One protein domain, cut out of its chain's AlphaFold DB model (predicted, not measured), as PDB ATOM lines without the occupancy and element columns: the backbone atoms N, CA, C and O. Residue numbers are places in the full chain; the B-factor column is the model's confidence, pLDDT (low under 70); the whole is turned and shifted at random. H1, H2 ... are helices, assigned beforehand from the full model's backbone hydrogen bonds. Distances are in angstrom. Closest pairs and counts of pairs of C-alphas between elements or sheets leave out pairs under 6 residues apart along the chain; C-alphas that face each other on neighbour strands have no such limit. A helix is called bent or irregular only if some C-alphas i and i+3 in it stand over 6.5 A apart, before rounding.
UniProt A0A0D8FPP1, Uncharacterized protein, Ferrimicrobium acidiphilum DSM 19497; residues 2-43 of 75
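AT A GLANCE: This is residues 2 to 43 of the 75 residues of an uncharacterized protein of Ferrimicrobium acidiphilum DSM 19497 (UniProt A0A0D8FPP1). Two helices cross as an X near the middle of each, H2 packed over one side of H1, with stretches that have no named element before and after the pair. Residues 2 to 7 make a turn that leads into H1, and after H2 the backbone folds back toward H1 and ends in a tail to Thr 43. The printed part has 42 residues with two named helices, H1 then H2, which hold 22 of them, and no named strand; the class is all helix. The whole is compact, with a radius of gyration of the C-alphas of 9.0 A, and rounded, with spans of 26 by 19 by 15 A.

HOW THE PARTS SIT: H1, residues 8 to 20, and H2, residues 26 to 34, touch, with 11 pairs of C-alphas within 8 A. Their closest C-alphas are those of Ala 14 and Val 29, 5.5 A apart. The two helices run opposite ways at a steep tilt of 62 degrees. Their centres are 9.2 A apart. In H1 and H2 every pair of O i and N i+4 is within hydrogen-bond range.

IN THESE COORDINATES: H1 begins at Pro 8, whose C-alpha is at (8.684, 58.979, 124.368), and ends at Ala 20, with C-alpha at (-1.193, 49.515, 111.799). It measures 18.6 A from first to last C-alpha. Residues 21 to 25 form a tight link to H2. H2 begins at Tyr 26 and ends at Lys 34, whose C-alpha is at (14.834, 47.204, 118.463); it is 12.1 A long from first to last C-alpha. Neither helix is bent.

THE WHOLE: The two C-alphas farthest apart, those of Lys 4 and Thr 43, are 28.2 A apart. The printed part has no cut. The mean pLDDT of the printed part is 85.7, and residues 2 to 4 are under 70.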
ATOM      1  N   ALA A   2      10.269  50.209 128.629       54.78
ATOM      2  CA  ALA A   2      10.639  50.713 127.295       54.78
ATOM      3  C   ALA A   2      10.902  52.236 127.291       54.78
ATOM      4  O   ALA A   2      11.915  52.673 126.759       54.78
ATOM      5  N   SER A   3      10.086  53.024 128.003       57.00
ATOM      6  CA  SER A   3      10.234  54.490 128.129       57.00
ATOM      7  C   SER A   3      11.487  54.959 128.879       57.00
ATOM      8  O   SER A   3      11.787  56.144 128.915       57.00
ATOM      9  N   LYS A   4      12.209  54.031 129.521       61.66
ATOM     10  CA  LYS A   4      13.442  54.325 130.266       61.66
ATOM     11  C   LYS A   4      14.703  54.193 129.401       61.66
ATOM     12  O   LYS A   4      15.776  54.575 129.844       61.66
ATOM     13  N   VAL A   5      14.565  53.626 128.199       76.69
ATOM     14  CA  VAL A   5      15.661  53.367 127.247       76.69
ATOM     15  C   VAL A   5      15.420  54.090 125.921       76.69
ATOM     16  O   VAL A   5      16.369  54.538 125.289       76.69
ATOM     17  N   TYR A   6      14.157  54.236 125.516       81.12
ATOM     18  CA  TYR A   6      13.753  54.911 124.286       81.12
ATOM     19  C   TYR A   6      13.012  56.208 124.611       81.12
ATOM     20  O   TYR A   6      12.290  56.273 125.607       81.12
ATOM     21  N   THR A   7      13.193  57.232 123.773       86.38
ATOM     22  CA  THR A   7      12.480  58.508 123.912       86.38
ATOM     23  C   THR A   7      10.970  58.298 123.767       86.38
ATOM     24  O   THR A   7      10.548  57.390 123.043       86.38
ATOM     25  N   PRO A   8      10.139  59.115 124.438       87.25
ATOM     26  CA  PRO A   8       8.684  58.979 124.368       87.25
ATOM     27  C   PRO A   8       8.163  59.055 122.926       87.25
ATOM     28  O   PRO A   8       7.322  58.250 122.546       87.25
ATOM     29  N   GLU A   9       8.743  59.925 122.097       87.94
ATOM     30  CA  GLU A   9       8.383  60.086 120.680       87.94
ATOM     31  C   GLU A   9       8.551  58.787 119.878       87.94
ATOM     32  O   GLU A   9       7.686  58.418 119.089       87.94
ATOM     33  N   ARG A  10       9.637  58.039 120.122       89.62
ATOM     34  CA  ARG A  10       9.883  56.762 119.437       89.62
ATOM     35  C   ARG A  10       8.926  55.670 119.897       89.62
ATOM     36  O   ARG A  10       8.566  54.794 119.116       89.62
ATOM     37  N   VAL A  11       8.534  55.698 121.170       89.75
ATOM     38  CA  VAL A  11       7.583  54.728 121.725       89.75
ATOM     39  C   VAL A  11       6.192  54.943 121.134       89.75
ATOM     40  O   VAL A  11       5.563  53.959 120.753       89.75
ATOM     41  N   GLU A  12       5.746  56.192 120.993       90.62
ATOM     42  CA  GLU A  12       4.471  56.519 120.341       90.62
ATOM     43  C   GLU A  12       4.460  56.070 118.874       90.62
ATOM     44  O   GLU A  12       3.594  55.292 118.477       90.62
ATOM     45  N   ALA A  13       5.491  56.420 118.097       90.69
ATOM     46  CA  ALA A  13       5.613  55.982 116.703       90.69
ATOM     47  C   ALA A  13       5.636  54.445 116.563       90.69
ATOM     48  O   ALA A  13       5.043  53.863 115.648       90.69
ATOM     49  N   ALA A  14       6.284  53.745 117.500       91.44
ATOM     50  CA  ALA A  14       6.276  52.288 117.530       91.44
ATOM     51  C   ALA A  14       4.894  51.702 117.872       91.44
ATOM     52  O   ALA A  14       4.530  50.654 117.330       91.44
ATOM     53  N   CYS A  15       4.126  52.354 118.748       91.50
ATOM     54  CA  CYS A  15       2.752  51.974 119.077       91.50
ATOM     55  C   CYS A  15       1.809  52.173 117.887       91.50
ATOM     56  O   CYS A  15       1.061  51.254 117.555       91.50
ATOM     57  N   GLU A  16       1.885  53.311 117.199       91.19
ATOM     58  CA  GLU A  16       1.116  53.562 115.975       91.19
ATOM     59  C   GLU A  16       1.391  52.488 114.918       91.19
ATOM     60  O   GLU A  16       0.469  51.896 114.352       91.19
ATOM     61  N   ARG A  17       2.669  52.145 114.721       90.69
ATOM     62  CA  ARG A  17       3.063  51.064 113.814       90.69
ATOM     63  C   ARG A  17       2.508  49.714 114.246       90.69
ATOM     64  O   ARG A  17       2.029  48.961 113.403       90.69
ATOM     65  N   ALA A  18       2.564  49.402 115.540       92.81
ATOM     66  CA  ALA A  18       2.031  48.165 116.100       92.81
ATOM     67  C   ALA A  18       0.518  48.032 115.855       92.81
ATOM     68  O   ALA A  18       0.040  46.941 115.545       92.81
ATOM     69  N   ILE A  19      -0.225  49.138 115.933       92.38
ATOM     70  CA  ILE A  19      -1.656  49.187 115.612       92.38
ATOM     71  C   ILE A  19      -1.880  48.981 114.110       92.38
ATOM     72  O   ILE A  19      -2.728  48.172 113.736       92.38
ATOM     73  N   ALA A  20      -1.087  49.635 113.255       89.44
ATOM     74  CA  ALA A  20      -1.193  49.515 111.799       89.44
ATOM     75  C   ALA A  20      -0.956  48.082 111.285       89.44
ATOM     76  O   ALA A  20      -1.575  47.663 110.313       89.44
ATOM     77  N   ILE A  21      -0.093  47.308 111.954       88.81
ATOM     78  CA  ILE A  21       0.146  45.887 111.642       88.81
ATOM     79  C   ILE A  21      -0.799  44.933 112.398       88.81
ATOM     80  O   ILE A  21      -0.558  43.727 112.417       88.81
ATOM     81  N   HIS A  22      -1.831  45.456 113.073       90.38
ATOM     82  CA  HIS A  22      -2.772  44.701 113.911       90.38
ATOM     83  C   HIS A  22      -2.109  43.866 115.024       90.38
ATOM     84  O   HIS A  22      -2.593  42.801 115.405       90.38
ATOM     85  N   SER A  23      -0.998  44.347 115.584       90.75
ATOM     86  CA  SER A  23      -0.245  43.671 116.644       90.75
ATOM     87  C   SER A  23       0.060  44.605 117.825       90.75
ATOM     88  O   SER A  23       1.228  44.905 118.085       90.75
ATOM     89  N   PRO A  24      -0.952  45.047 118.600       89.00
ATOM     90  CA  PRO A  24      -0.795  45.980 119.722       89.00
ATOM     91  C   PRO A  24      -0.246  45.292 120.989       89.00
ATOM     92  O   PRO A  24      -0.756  45.462 122.093       89.00
ATOM     93  N   LEU A  25       0.787  44.461 120.842       91.75
ATOM     94  CA  LEU A  25       1.441  43.776 121.953       91.75
ATOM     95  C   LEU A  25       2.750  44.471 122.317       91.75
ATOM     96  O   LEU A  25       3.519  44.882 121.450       91.75
ATOM     97  N   TYR A  26       3.083  44.475 123.609       90.06
ATOM     98  CA  TYR A  26       4.366  44.997 124.092       90.06
ATOM     99  C   TYR A  26       5.567  44.354 123.382       90.06
ATOM    100  O   TYR A  26       6.523  45.038 123.030       90.06
ATOM    101  N   LYS A  27       5.515  43.038 123.124       90.25
ATOM    102  CA  LYS A  27       6.574  42.331 122.384       90.25
ATOM    103  C   LYS A  27       6.759  42.893 120.970       90.25
ATOM    104  O   LYS A  27       7.900  43.029 120.531       90.25
ATOM    105  N   SER A  28       5.667  43.252 120.300       91.00
ATOM    106  CA  SER A  28       5.682  43.851 118.965       91.00
ATOM    107  C   SER A  28       6.282  45.252 119.006       91.00
ATOM    108  O   SER A  28       7.222  45.517 118.264       91.00
ATOM    109  N   VAL A  29       5.856  46.097 119.950       91.25
ATOM    110  CA  VAL A  29       6.419  47.446 120.155       91.25
ATOM    111  C   VAL A  29       7.922  47.382 120.451       91.25
ATOM    112  O   VAL A  29       8.713  48.102 119.850       91.25
ATOM    113  N   VAL A  30       8.355  46.463 121.318       91.12
ATOM    114  CA  VAL A  30       9.782  46.256 121.610       91.12
ATOM    115  C   VAL A  30      10.548  45.777 120.378       91.12
ATOM    116  O   VAL A  30      11.674  46.216 120.165       91.12
ATOM    117  N   SER A  31       9.971  44.887 119.569       92.00
ATOM    118  CA  SER A  31      10.592  44.433 118.321       92.00
ATOM    119  C   SER A  31      10.726  45.575 117.308       92.00
ATOM    120  O   SER A  31      11.778  45.735 116.696       92.00
ATOM    121  N   ILE A  32       9.700  46.419 117.181       91.44
ATOM    122  CA  ILE A  32       9.696  47.610 116.320       91.44
ATOM    123  C   ILE A  32      10.806  48.579 116.745       91.44
ATOM    124  O   ILE A  32      11.617  48.972 115.908       91.44
ATOM    125  N   LEU A  33      10.910  48.875 118.045       90.94
ATOM    126  CA  LEU A  33      11.943  49.757 118.605       90.94
ATOM    127  C   LEU A  33      13.362  49.199 118.442       90.94
ATOM    128  O   LEU A  33      14.287  49.950 118.131       90.94
ATOM    129  N   LYS A  34      13.541  47.885 118.641       89.94
ATOM    130  CA  LYS A  34      14.834  47.204 118.463       89.94
ATOM    131  C   LYS A  34      15.317  47.256 117.017       89.94
ATOM    132  O   LYS A  34      16.512  47.404 116.793       89.94
ATOM    133  N   ASN A  35      14.400  47.129 116.063       90.50
ATOM    134  CA  ASN A  35      14.711  47.156 114.635       90.50
ATOM    135  C   ASN A  35      14.715  48.579 114.043       90.50
ATOM    136  O   ASN A  35      14.972  48.729 112.854       90.50
ATOM    137  N   GLY A  36      14.410  49.616 114.835       88.56
ATOM    138  CA  GLY A  36      14.347  51.004 114.356       88.56
ATOM    139  C   GLY A  36      13.225  51.257 113.347       88.56
ATOM    140  O   GLY A  36      13.294  52.190 112.552       88.56
ATOM    141  N   LEU A  37      12.189  50.414 113.352       87.44
ATOM    142  CA  LEU A  37      11.061  50.526 112.432       87.44
ATOM    143  C   LEU A  37      10.162  51.726 112.764       87.44
ATOM    144  O   LEU A  37       9.357  52.130 111.936       87.44
ATOM    145  N   ASP A  38      10.301  52.327 113.939       86.75
ATOM    146  CA  ASP A  38       9.610  53.563 114.310       86.75
ATOM    147  C   ASP A  38      10.019  54.780 113.456       86.75
ATOM    148  O   ASP A  38       9.231  55.706 113.310       86.75
ATOM    149  N   ALA A  39      11.205  54.764 112.833       84.31
ATOM    150  CA  ALA A  39      11.690  55.865 111.995       84.31
ATOM    151  C   ALA A  39      11.217  55.793 110.528       84.31
ATOM    152  O   ALA A  39      11.391  56.749 109.772       84.31
ATOM    153  N   PHE A  40      10.650  54.661 110.101       83.19
ATOM    154  CA  PHE A  40      10.202  54.475 108.722       83.19
ATOM    155  C   PHE A  40       8.736  54.887 108.555       83.19
ATOM    156  O   PHE A  40       7.909  54.481 109.376       83.19
ATOM    157  N   PRO A  41       8.383  55.589 107.462       74.38
ATOM    158  CA  PRO A  41       7.001  55.964 107.189       74.38
ATOM    159  C   PRO A  41       6.096  54.726 107.122       74.38
ATOM    160  O   PRO A  41       6.477  53.682 106.588       74.38
ATOM    161  N   LEU A  42       4.895  54.845 107.698       72.25
ATOM    162  CA  LEU A  42       3.880  53.785 107.695       72.25
ATOM    163  C   LEU A  42       3.292  53.568 106.298       72.25
ATOM    164  O   LEU A  42       2.919  52.452 105.941       72.25
ATOM    165  N   THR A  43       3.226  54.634 105.505       71.94
ATOM    166  CA  THR A  43       2.745  54.580 104.130       71.94
ATOM    167  C   THR A  43       3.874  54.097 103.224       71.94
ATOM    168  O   THR A  43       4.941  54.721 103.215       71.94
TER     169      THR A  43